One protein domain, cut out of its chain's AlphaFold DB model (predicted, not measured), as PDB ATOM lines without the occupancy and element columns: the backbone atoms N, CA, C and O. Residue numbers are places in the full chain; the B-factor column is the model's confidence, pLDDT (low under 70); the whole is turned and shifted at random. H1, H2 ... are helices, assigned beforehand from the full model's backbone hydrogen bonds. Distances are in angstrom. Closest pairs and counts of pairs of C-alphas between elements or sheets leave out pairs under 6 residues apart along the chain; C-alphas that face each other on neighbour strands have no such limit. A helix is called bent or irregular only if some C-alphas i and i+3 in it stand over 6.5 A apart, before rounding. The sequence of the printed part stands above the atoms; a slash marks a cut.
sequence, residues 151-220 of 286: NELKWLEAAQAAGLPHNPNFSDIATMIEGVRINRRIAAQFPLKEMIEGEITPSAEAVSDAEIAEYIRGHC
ATOM      1  N   ASN A 151       1.280  39.072 -44.190       81.69
ATOM      2  CA  ASN A 151       0.278  39.547 -43.239       81.69
ATOM      3  C   ASN A 151      -1.163  39.352 -43.733       81.69
ATOM      4  O   ASN A 151      -2.060  39.235 -42.899       81.69
ATOM      5  N   GLU A 152      -1.405  39.262 -45.043       74.25
ATOM      6  CA  GLU A 152      -2.717  38.877 -45.580       74.25
ATOM      7  C   GLU A 152      -3.035  37.417 -45.239       74.25
ATOM      8  O   GLU A 152      -4.152  37.094 -44.839       74.25
ATOM      9  N   LEU A 153      -2.032  36.534 -45.284       78.12
ATOM     10  CA  LEU A 153      -2.203  35.135 -44.883       78.12
ATOM     11  C   LEU A 153      -2.480  34.999 -43.383       78.12
ATOM     12  O   LEU A 153      -3.285  34.157 -42.990       78.12
ATOM     13  N   LYS A 154      -1.920  35.884 -42.545       80.94
ATOM     14  CA  LYS A 154      -2.221  35.909 -41.103       80.94
ATOM     15  C   LYS A 154      -3.701  36.155 -40.810       80.94
ATOM     16  O   LYS A 154      -4.209  35.633 -39.822       80.94
ATOM     17  N   TRP A 155      -4.407  36.916 -41.651       72.62
ATOM     18  CA  TRP A 155      -5.859  37.077 -41.524       72.62
ATOM     19  C   TRP A 155      -6.602  35.756 -41.754       72.62
ATOM     20  O   TRP A 155      -7.524  35.430 -41.003       72.62
ATOM     21  N   LEU A 156      -6.180  34.968 -42.747       73.06
ATOM     22  CA  LEU A 156      -6.750  33.647 -43.032       73.06
ATOM     23  C   LEU A 156      -6.406  32.630 -41.932       73.06
ATOM     24  O   LEU A 156      -7.283  31.890 -41.483       73.06
ATOM     25  N   GLU A 157      -5.165  32.630 -41.446       80.38
ATOM     26  CA  GLU A 157      -4.714  31.784 -40.333       80.38
ATOM     27  C   GLU A 157      -5.475  32.102 -39.038       80.38
ATOM     28  O   GLU A 157      -5.931  31.192 -38.348       80.38
ATOM     29  N   ALA A 158      -5.678  33.388 -38.727       78.75
ATOM     30  CA  ALA A 158      -6.471  33.815 -37.577       78.75
ATOM     31  C   ALA A 158      -7.932  33.354 -37.689       78.75
ATOM     32  O   ALA A 158      -8.522  32.922 -36.695       78.75
ATOM     33  N   ALA A 159      -8.510  33.387 -38.895       70.69
ATOM     34  CA  ALA A 159      -9.846  32.856 -39.142       70.69
ATOM     35  C   ALA A 159      -9.908  31.342 -38.862       70.69
ATOM     36  O   ALA A 159     -10.782  30.881 -38.125       70.69
ATOM     37  N   GLN A 160      -8.948  30.572 -39.378       77.88
ATOM     38  CA  GLN A 160      -8.867  29.126 -39.150       77.88
ATOM     39  C   GLN A 160      -8.644  28.779 -37.671       77.88
ATOM     40  O   GLN A 160      -9.305  27.884 -37.144       77.88
ATOM     41  N   ALA A 161      -7.781  29.521 -36.972       78.19
ATOM     42  CA  ALA A 161      -7.556  29.370 -35.534       78.19
ATOM     43  C   ALA A 161      -8.815  29.679 -34.704       78.19
ATOM     44  O   ALA A 161      -9.028  29.077 -33.653       78.19
ATOM     45  N   ALA A 162      -9.691  30.558 -35.201       74.38
ATOM     46  CA  ALA A 162     -11.010  30.823 -34.627       74.38
ATOM     47  C   ALA A 162     -12.061  29.737 -34.956       74.38
ATOM     48  O   ALA A 162     -13.246  29.918 -34.664       74.38
ATOM     49  N   GLY A 163     -11.648  28.614 -35.553       75.00
ATOM     50  CA  GLY A 163     -12.506  27.476 -35.885       75.00
ATOM     51  C   GLY A 163     -13.296  27.642 -37.183       75.00
ATOM     52  O   GLY A 163     -14.261  26.909 -37.400       75.00
ATOM     53  N   LEU A 164     -12.928  28.603 -38.037       62.72
ATOM     54  CA  LEU A 164     -13.629  28.856 -39.293       62.72
ATOM     55  C   LEU A 164     -13.074  27.984 -40.423       62.72
ATOM     56  O   LEU A 164     -11.863  27.989 -40.661       62.72
ATOM     57  N   PRO A 165     -13.932  27.257 -41.160       66.00
ATOM     58  CA  PRO A 165     -13.488  26.506 -42.320       66.00
ATOM     59  C   PRO A 165     -13.085  27.467 -43.442       66.00
ATOM     60  O   PRO A 165     -13.777  28.445 -43.727       66.00
ATOM     61  N   HIS A 166     -11.981  27.159 -44.118       66.81
ATOM     62  CA  HIS A 166     -11.630  27.841 -45.358       66.81
ATOM     63  C   HIS A 166     -12.683  27.510 -46.422       66.81
ATOM     64  O   HIS A 166     -12.879  26.340 -46.756       66.81
ATOM     65  N   ASN A 167     -13.363  28.531 -46.939       60.28
ATOM     66  CA  ASN A 167     -14.356  28.373 -47.992       60.28
ATOM     67  C   ASN A 167     -13.778  28.854 -49.334       60.28
ATOM     68  O   ASN A 167     -13.586  30.056 -49.503       60.28
ATOM     69  N   PRO A 168     -13.533  27.952 -50.298       58.06
ATOM     70  CA  PRO A 168     -13.048  28.332 -51.621       58.06
ATOM     71  C   PRO A 168     -14.149  28.867 -52.561       58.06
ATOM     72  O   PRO A 168     -13.822  29.280 -53.669       58.06
ATOM     73  N   ASN A 169     -15.431  28.853 -52.161       51.44
ATOM     74  CA  ASN A 169     -16.579  29.118 -53.036       51.44
ATOM     75  C   ASN A 169     -17.470  30.279 -52.548       51.44
ATOM     76  O   ASN A 169     -17.839  30.366 -51.377       51.44
ATOM     77  N   PHE A 170     -17.903  31.130 -53.481       50.28
ATOM     78  CA  PHE A 170     -18.764  32.289 -53.230       50.28
ATOM     79  C   PHE A 170     -20.257  31.900 -53.291       50.28
ATOM     80  O   PHE A 170     -20.757  31.552 -54.356       50.28
ATOM     81  N   SER A 171     -20.991  31.950 -52.169       52.62
ATOM     82  CA  SER A 171     -22.469  31.959 -52.179       52.62
ATOM     83  C   SER A 171     -22.994  33.216 -51.480       52.62
ATOM     84  O   SER A 171     -22.744  33.415 -50.298       52.62
ATOM     85  N   ASP A 172     -23.693  34.101 -52.181       71.19
ATOM     86  CA  ASP A 172     -23.599  35.526 -51.837       71.19
ATOM     87  C   ASP A 172     -24.106  35.913 -50.445       71.19
ATOM     88  O   ASP A 172     -23.303  36.313 -49.614       71.19
ATOM     89  N   ILE A 173     -25.393  35.790 -50.105       71.44
ATOM     90  CA  ILE A 173     -25.840  36.475 -48.880       71.44
ATOM     91  C   ILE A 173     -25.456  35.763 -47.579       71.44
ATOM     92  O   ILE A 173     -25.029  36.420 -46.633       71.44
ATOM     93  N   ALA A 174     -25.572  34.435 -47.516       72.44
ATOM     94  CA  ALA A 174     -25.184  33.689 -46.321       72.44
ATOM     95  C   ALA A 174     -23.666  33.768 -46.098       72.44
ATOM     96  O   ALA A 174     -23.231  33.972 -44.966       72.44
ATOM     97  N   THR A 175     -22.868  33.712 -47.176       72.81
ATOM     98  CA  THR A 175     -21.411  33.899 -47.075       72.81
ATOM     99  C   THR A 175     -21.055  35.342 -46.754       72.81
ATOM    100  O   THR A 175     -20.112  35.555 -46.010       72.81
ATOM    101  N   MET A 176     -21.789  36.346 -47.244       76.88
ATOM    102  CA  MET A 176     -21.526  37.746 -46.896       76.88
ATOM    103  C   MET A 176     -21.897  38.058 -45.444       76.88
ATOM    104  O   MET A 176     -21.125  38.734 -44.768       76.88
ATOM    105  N   ILE A 177     -23.026  37.551 -44.933       83.44
ATOM    106  CA  ILE A 177     -23.395  37.695 -43.514       83.44
ATOM    107  C   ILE A 177     -22.344  37.019 -42.634       83.44
ATOM    108  O   ILE A 177     -21.855  37.616 -41.671       83.44
ATOM    109  N   GLU A 178     -21.951  35.797 -42.993       82.06
ATOM    110  CA  GLU A 178     -20.885  35.103 -42.285       82.06
ATOM    111  C   GLU A 178     -19.555  35.856 -42.422       82.06
ATOM    112  O   GLU A 178     -18.871  36.059 -41.430       82.06
ATOM    113  N   GLY A 179     -19.240  36.403 -43.593       80.12
ATOM    114  CA  GLY A 179     -18.073  37.247 -43.842       80.12
ATOM    115  C   GLY A 179     -18.031  38.491 -42.952       80.12
ATOM    116  O   GLY A 179     -16.979  38.812 -42.403       80.12
ATOM    117  N   VAL A 180     -19.166  39.162 -42.724       84.75
ATOM    118  CA  VAL A 180     -19.266  40.273 -41.760       84.75
ATOM    119  C   VAL A 180     -18.953  39.786 -40.341       84.75
ATOM    120  O   VAL A 180     -18.146  40.399 -39.639       84.75
ATOM    121  N   ARG A 181     -19.519  38.652 -39.912       85.31
ATOM    122  CA  ARG A 181     -19.230  38.072 -38.585       85.31
ATOM    123  C   ARG A 181     -17.785  37.630 -38.425       85.31
ATOM    124  O   ARG A 181     -17.229  37.736 -37.332       85.31
ATOM    125  N   ILE A 182     -17.202  37.078 -39.481       80.31
ATOM    126  CA  ILE A 182     -15.805  36.660 -39.531       80.31
ATOM    127  C   ILE A 182     -14.914  37.890 -39.365       80.31
ATOM    128  O   ILE A 182     -14.111  37.919 -38.438       80.31
ATOM    129  N   ASN A 183     -15.123  38.937 -40.169       83.31
ATOM    130  CA  ASN A 183     -14.361  40.184 -40.071       83.31
ATOM    131  C   ASN A 183     -14.420  40.785 -38.663       83.31
ATOM    132  O   ASN A 183     -13.381  41.110 -38.095       83.31
ATOM    133  N   ARG A 184     -15.610  40.852 -38.050       90.75
ATOM    134  CA  ARG A 184     -15.774  41.334 -36.667       90.75
ATOM    135  C   ARG A 184     -15.030  40.482 -35.646       90.75
ATOM    136  O   ARG A 184     -14.363  41.019 -34.765       90.75
ATOM    137  N   ARG A 185     -15.135  39.154 -35.754       87.56
ATOM    138  CA  ARG A 185     -14.431  38.235 -34.849       87.56
ATOM    139  C   ARG A 185     -12.924  38.393 -34.951       87.56
ATOM    140  O   ARG A 185     -12.281  38.413 -33.905       87.56
ATOM    141  N   ILE A 186     -12.383  38.521 -36.162       82.69
ATOM    142  CA  ILE A 186     -10.944  38.694 -36.372       82.69
ATOM    143  C   ILE A 186     -10.485  40.085 -35.910       82.69
ATOM    144  O   ILE A 186      -9.490  40.177 -35.197       82.69
ATOM    145  N   ALA A 187     -11.234  41.150 -36.215       86.50
ATOM    146  CA  ALA A 187     -10.945  42.507 -35.736       86.50
ATOM    147  C   ALA A 187     -10.886  42.598 -34.199       86.50
ATOM    148  O   ALA A 187     -10.144  43.407 -33.648       86.50
ATOM    149  N   ALA A 188     -11.627  41.736 -33.496       89.50
ATOM    150  CA  ALA A 188     -11.598  41.638 -32.040       89.50
ATOM    151  C   ALA A 188     -10.404  40.834 -31.474       89.50
ATOM    152  O   ALA A 188     -10.275  40.750 -30.249       89.50
ATOM    153  N   GLN A 189      -9.539  40.244 -32.309       88.31
ATOM    154  CA  GLN A 189      -8.350  39.500 -31.867       88.31
ATOM    155  C   GLN A 189      -7.091  40.377 -31.836       88.31
ATOM    156  O   GLN A 189      -6.949  41.328 -32.601       88.31
ATOM    157  N   PHE A 190      -6.132  40.039 -30.970       86.19
ATOM    158  CA  PHE A 190      -4.780  40.612 -31.014       86.19
ATOM    159  C   PHE A 190      -4.024  40.119 -32.272       86.19
ATOM    160  O   PHE A 190      -4.185  38.953 -32.635       86.19
ATOM    161  N   PRO A 191      -3.176  40.945 -32.924       82.56
ATOM    162  CA  PRO A 191      -2.833  42.331 -32.573       82.56
ATOM    163  C   PRO A 191      -3.806  43.384 -33.114       82.56
ATOM    164  O   PRO A 191      -3.728  44.543 -32.721       82.56
ATOM    165  N   LEU A 192      -4.743  43.005 -33.988       79.00
ATOM    166  CA  LEU A 192      -5.642  43.944 -34.667       79.00
ATOM    167  C   LEU A 192      -6.479  44.784 -33.703       79.00
ATOM    168  O   LEU A 192      -6.637  45.983 -33.922       79.00
ATOM    169  N   LYS A 193      -6.934  44.183 -32.604       88.94
ATOM    170  CA  LYS A 193      -7.697  44.868 -31.560       88.94
ATOM    171  C   LYS A 193      -6.979  46.096 -30.983       88.94
ATOM    172  O   LYS A 193      -7.653  47.015 -30.538       88.94
ATOM    173  N   GLU A 194      -5.645  46.140 -30.982       92.69
ATOM    174  CA  GLU A 194      -4.895  47.306 -30.480       92.69
ATOM    175  C   GLU A 194      -4.832  48.462 -31.485       92.69
ATOM    176  O   GLU A 194      -4.532  49.591 -31.106       92.69
ATOM    177  N   MET A 195      -5.124  48.195 -32.759       90.19
ATOM    178  CA  MET A 195      -5.069  49.186 -33.836       90.19
ATOM    179  C   MET A 195      -6.453  49.688 -34.265       90.19
ATOM    180  O   MET A 195      -6.545  50.670 -34.999       90.19
ATOM    181  N   ILE A 196      -7.526  49.007 -33.856       86.69
ATOM    182  CA  ILE A 196      -8.899  49.290 -34.282       86.69
ATOM    183  C   ILE A 196      -9.652  49.964 -33.132       86.69
ATOM    184  O   ILE A 196      -9.932  49.334 -32.116       86.69
ATOM    185  N   GLU A 197     -10.019  51.237 -33.309       90.25
ATOM    186  CA  GLU A 197     -10.844  51.980 -32.341       90.25
ATOM    187  C   GLU A 197     -12.275  51.419 -32.263       90.25
ATOM    188  O   GLU A 197     -12.838  51.276 -31.178       90.25
ATOM    189  N   GLY A 198     -12.853  51.042 -33.405       85.88
ATOM    190  CA  GLY A 198     -14.172  50.422 -33.475       85.88
ATOM    191  C   GLY A 198     -14.709  50.308 -34.900       85.88
ATOM    192  O   GLY A 198     -14.171  50.887 -35.843       85.88
ATOM    193  N   GLU A 199     -15.789  49.544 -35.054       88.12
ATOM    194  CA  GLU A 199     -16.585  49.500 -36.283       88.12
ATOM    195  C   GLU A 199     -17.483  50.746 -36.376       88.12
ATOM    196  O   GLU A 199     -17.997  51.221 -35.365       88.12
ATOM    197  N   ILE A 200     -17.694  51.276 -37.584       87.25
ATOM    198  CA  ILE A 200     -18.452  52.518 -37.807       87.25
ATOM    199  C   ILE A 200     -19.903  52.197 -38.232       87.25
ATOM    200  O   ILE A 200     -20.154  51.269 -39.007       87.25
ATOM    201  N   THR A 201     -20.873  52.971 -37.734       78.50
ATOM    202  CA  THR A 201     -22.291  52.953 -38.160       78.50
ATOM    203  C   THR A 201     -22.424  53.204 -39.676       78.50
ATOM    204  O   THR A 201     -21.721  54.068 -40.205       78.50
ATOM    205  N   PRO A 202     -23.334  52.513 -40.401       76.44
ATOM    206  CA  PRO A 202     -24.407  51.644 -39.896       76.44
ATOM    207  C   PRO A 202     -24.044  50.167 -39.771       76.44
ATOM    208  O   PRO A 202     -24.861  49.388 -39.290       76.44
ATOM    209  N   SER A 203     -22.819  49.780 -40.133       84.75
ATOM    210  CA  SER A 203     -22.349  48.403 -39.961       84.75
ATOM    211  C   SER A 203     -22.429  47.995 -38.488       84.75
ATOM    212  O   SER A 203     -23.081  47.008 -38.161       84.75
ATOM    213  N   ALA A 204     -21.885  48.818 -37.584       87.69
ATOM    214  CA  ALA A 204     -21.826  48.541 -36.145       87.69
ATOM    215  C   ALA A 204     -23.190  48.286 -35.466       87.69
ATOM    216  O   ALA A 204     -23.246  47.628 -34.430       87.69
ATOM    217  N   GLU A 205     -24.286  48.789 -36.039       90.62
ATOM    218  CA  GLU A 205     -25.644  48.665 -35.487       90.62
ATOM    219  C   GLU A 205     -26.334  47.360 -35.910       90.62
ATOM    220  O   GLU A 205     -27.306  46.938 -35.288       90.62
ATOM    221  N   ALA A 206     -25.824  46.693 -36.946       88.88
ATOM    222  CA  ALA A 206     -26.394  45.463 -37.470       88.88
ATOM    223  C   ALA A 206     -25.880  44.236 -36.705       88.88
ATOM    224  O   ALA A 206     -24.763  43.779 -36.955       88.88
ATOM    225  N   VAL A 207     -26.676  43.676 -35.786       89.31
ATOM    226  CA  VAL A 207     -26.235  42.602 -34.871       89.31
ATOM    227  C   VAL A 207     -26.782  41.230 -35.275       89.31
ATOM    228  O   VAL A 207     -26.051  40.236 -35.262       89.31
ATOM    229  N   SER A 208     -28.059  41.157 -35.644       89.94
ATOM    230  CA  SER A 208     -28.729  39.923 -36.073       89.94
ATOM    231  C   SER A 208     -28.444  39.568 -37.537       89.94
ATOM    232  O   SER A 208     -28.052  40.422 -38.328       89.94
ATOM    233  N   ASP A 209     -28.700  38.311 -37.930       82.62
ATOM    234  CA  ASP A 209     -28.635  37.897 -39.344       82.62
ATOM    235  C   ASP A 209     -29.478  38.799 -40.241       82.62
ATOM    236  O   ASP A 209     -29.021  39.197 -41.306       82.62
ATOM    237  N   ALA A 210     -30.693  39.138 -39.806       77.12
ATOM    238  CA  ALA A 210     -31.609  39.972 -40.571       77.12
ATOM    239  C   ALA A 210     -31.093  41.411 -40.714       77.12
ATOM    240  O   ALA A 210     -31.158  41.974 -41.802       77.12
ATOM    241  N   GLU A 211     -30.531  41.994 -39.654       86.12
ATOM    242  CA  GLU A 211     -29.969  43.350 -39.708       86.12
ATOM    243  C   GLU A 211     -28.670  43.391 -40.514       86.12
ATOM    244  O   GLU A 211     -28.466  44.324 -41.281       86.12
ATOM    245  N   ILE A 212     -27.803  42.377 -40.399       83.94
ATOM    246  CA  ILE A 212     -26.579  42.271 -41.209       83.94
ATOM    247  C   ILE A 212     -26.951  42.067 -42.678       83.94
ATOM    248  O   ILE A 212     -26.372  42.696 -43.558       83.94
ATOM    249  N   ALA A 213     -27.947  41.227 -42.953       75.38
ATOM    250  CA  ALA A 213     -28.504  41.025 -44.281       75.38
ATOM    251  C   ALA A 213     -29.054  42.334 -44.873       75.38
ATOM    252  O   ALA A 213     -28.830  42.606 -46.054       75.38
ATOM    253  N   GLU A 214     -29.755  43.135 -44.072       72.75
ATOM    254  CA  GLU A 214     -30.304  44.427 -44.490       72.75
ATOM    255  C   GLU A 214     -29.204  45.479 -44.673       72.75
ATOM    256  O   GLU A 214     -29.186  46.185 -45.680       72.75
ATOM    257  N   TYR A 215     -28.214  45.517 -43.776       80.06
ATOM    258  CA  TYR A 215     -27.013  46.332 -43.929       80.06
ATOM    259  C   TYR A 215     -26.292  45.989 -45.235       80.06
ATOM    260  O   TYR A 215     -26.049  46.884 -46.042       80.06
ATOM    261  N   ILE A 216     -26.029  44.704 -45.495       75.56
ATOM    262  CA  ILE A 216     -25.418  44.242 -46.744       75.56
ATOM    263  C   ILE A 216     -26.287  44.645 -47.937       75.56
ATOM    264  O   ILE A 216     -25.754  45.167 -48.901       75.56
ATOM    265  N   ARG A 217     -27.613  44.491 -47.905       68.81
ATOM    266  CA  ARG A 217     -28.476  44.926 -49.024       68.81
ATOM    267  C   ARG A 217     -28.434  46.433 -49.263       68.81
ATOM    268  O   ARG A 217     -28.445  46.857 -50.414       68.81
ATOM    269  N   GLY A 218     -28.383  47.229 -48.200       65.62
ATOM    270  CA  GLY A 218     -28.374  48.689 -48.279       65.62
ATOM    271  C   GLY A 218     -27.006  49.307 -48.584       65.62
ATOM    272  O   GLY A 218     -26.951  50.458 -49.014       65.62
ATOM    273  N   HIS A 219     -25.914  48.567 -48.354       64.94
ATOM    274  CA  HIS A 219     -24.543  49.101 -48.376       64.94
ATOM    275  C   HIS A 219     -23.565  48.283 -49.226       64.94
ATOM    276  O   HIS A 219     -22.479  48.773 -49.532       64.94
ATOM    277  N   CYS A 220     -23.937  47.073 -49.655       62.31
ATOM    278  CA  CYS A 220     -23.251  46.391 -50.744       62.31
ATOM    279  C   CYS A 220     -23.364  47.278 -51.976       62.31
ATOM    280  O   CYS A 220     -24.456  47.546 -52.480       62.31
TER     281      CYS A 220
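Overview. This is residues 151 to 220 of the 286 residues of the protein "GMC_OxRdtase_N domain-containing protein" of Bradyrhizobium betae (UniProt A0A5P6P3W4). Helix H2 runs through the middle of this model, and the two shorter helices H1 and H3 cross it on opposite sides, H1 near the last residues of H2 and H3 over its first half, as two bars set across one stem. The long link of residues 188 to 208 swings out in a wide loop between the end of H2 and the start of H3, while residues 162 to 171 loop from the end of H1 to the start of H2. The printed part has 70 residues with three named helices, in the order H1, H2, H3, and no named strand; its class is all helix. The whole is compact, with a radius of gyration of the C-alphas of 12.7 A. The C-alphas span 31 by 30 by 17 A along their three main axes.

Along the chain. H1 is residues 151 to 161, Asn 151 to Ala 161, and measures 15.0 A from first to last C-alpha. It begins with C-alpha 151 at (0.278, 39.547, -43.239). Residues 162 to 171 follow, the 10 residues between H1 and H2. H2 is the longest helix, with 16 residues, 172 to 187; it measures 21.6 A from C-alpha 172 at (-23.599, 35.526, -51.837) to C-alpha 187 at (-10.945, 42.507, -35.736). Residues 188 to 208 form a stretch of 21 residues with no named element; within it, residues 192 to 194 and 203 to 205 are short helical runs. H3 is residues 209 to 219, Asp 209 to His 219, and also measures 15.0 A; its C-alpha 219 is at (-24.543, 49.101, -48.376). No helix is bent or irregular.

Arrangement. H1 touches H2, with 4 pairs of C-alphas within 8 A. The closest C-alphas of the two are those of Ala 159 and Ile 186, 6.6 A apart. H2 touches H1 with residues 182 to 186 alone. The lines of H1 and H2 stand at 81 degrees, about perpendicular, and their centres are 14.1 A apart. H2 also touches H3, with 7 pairs of C-alphas within 8 A. Here the closest C-alphas are those of Ile 177 and Ile 212, 6.0 A apart, and H2 touches H3 with residues 173 to 180 alone. The lines of H2 and H3 stand at 82 degrees, again about perpendicular, with the centres 11.4 A apart. H1 and H3 are apart: no C-alpha of the one is within 8 A of the other. In H2 and H3 every O i to N i+4 pair of the backbone is within hydrogen-bond range; in H1, 5 of 7 are.

Size, cuts and confidence. The two C-alphas farthest apart are those of Asn 151 and Ala 210, 32.0 A, and the first and last printed C-alphas, those of Asn 151 and Cys 220, are 25.6 A apart. The printed part runs from 151 to 220 without a cut, within a full chain of 286 residues. The link from H1 to H2 is short, with 10 residues between them, and the link from H2 to H3 is long, with 21. The C-alphas of residues 188 to 208 lie 10 to 17 A from the mean of the C-alphas. The mean pLDDT of the printed part is 78.2. It is under 70 at 12 residues: residues 164 to 171, in the link from H1 to H2, and residues 217 to 220, of which 217 to 219 belong to H3.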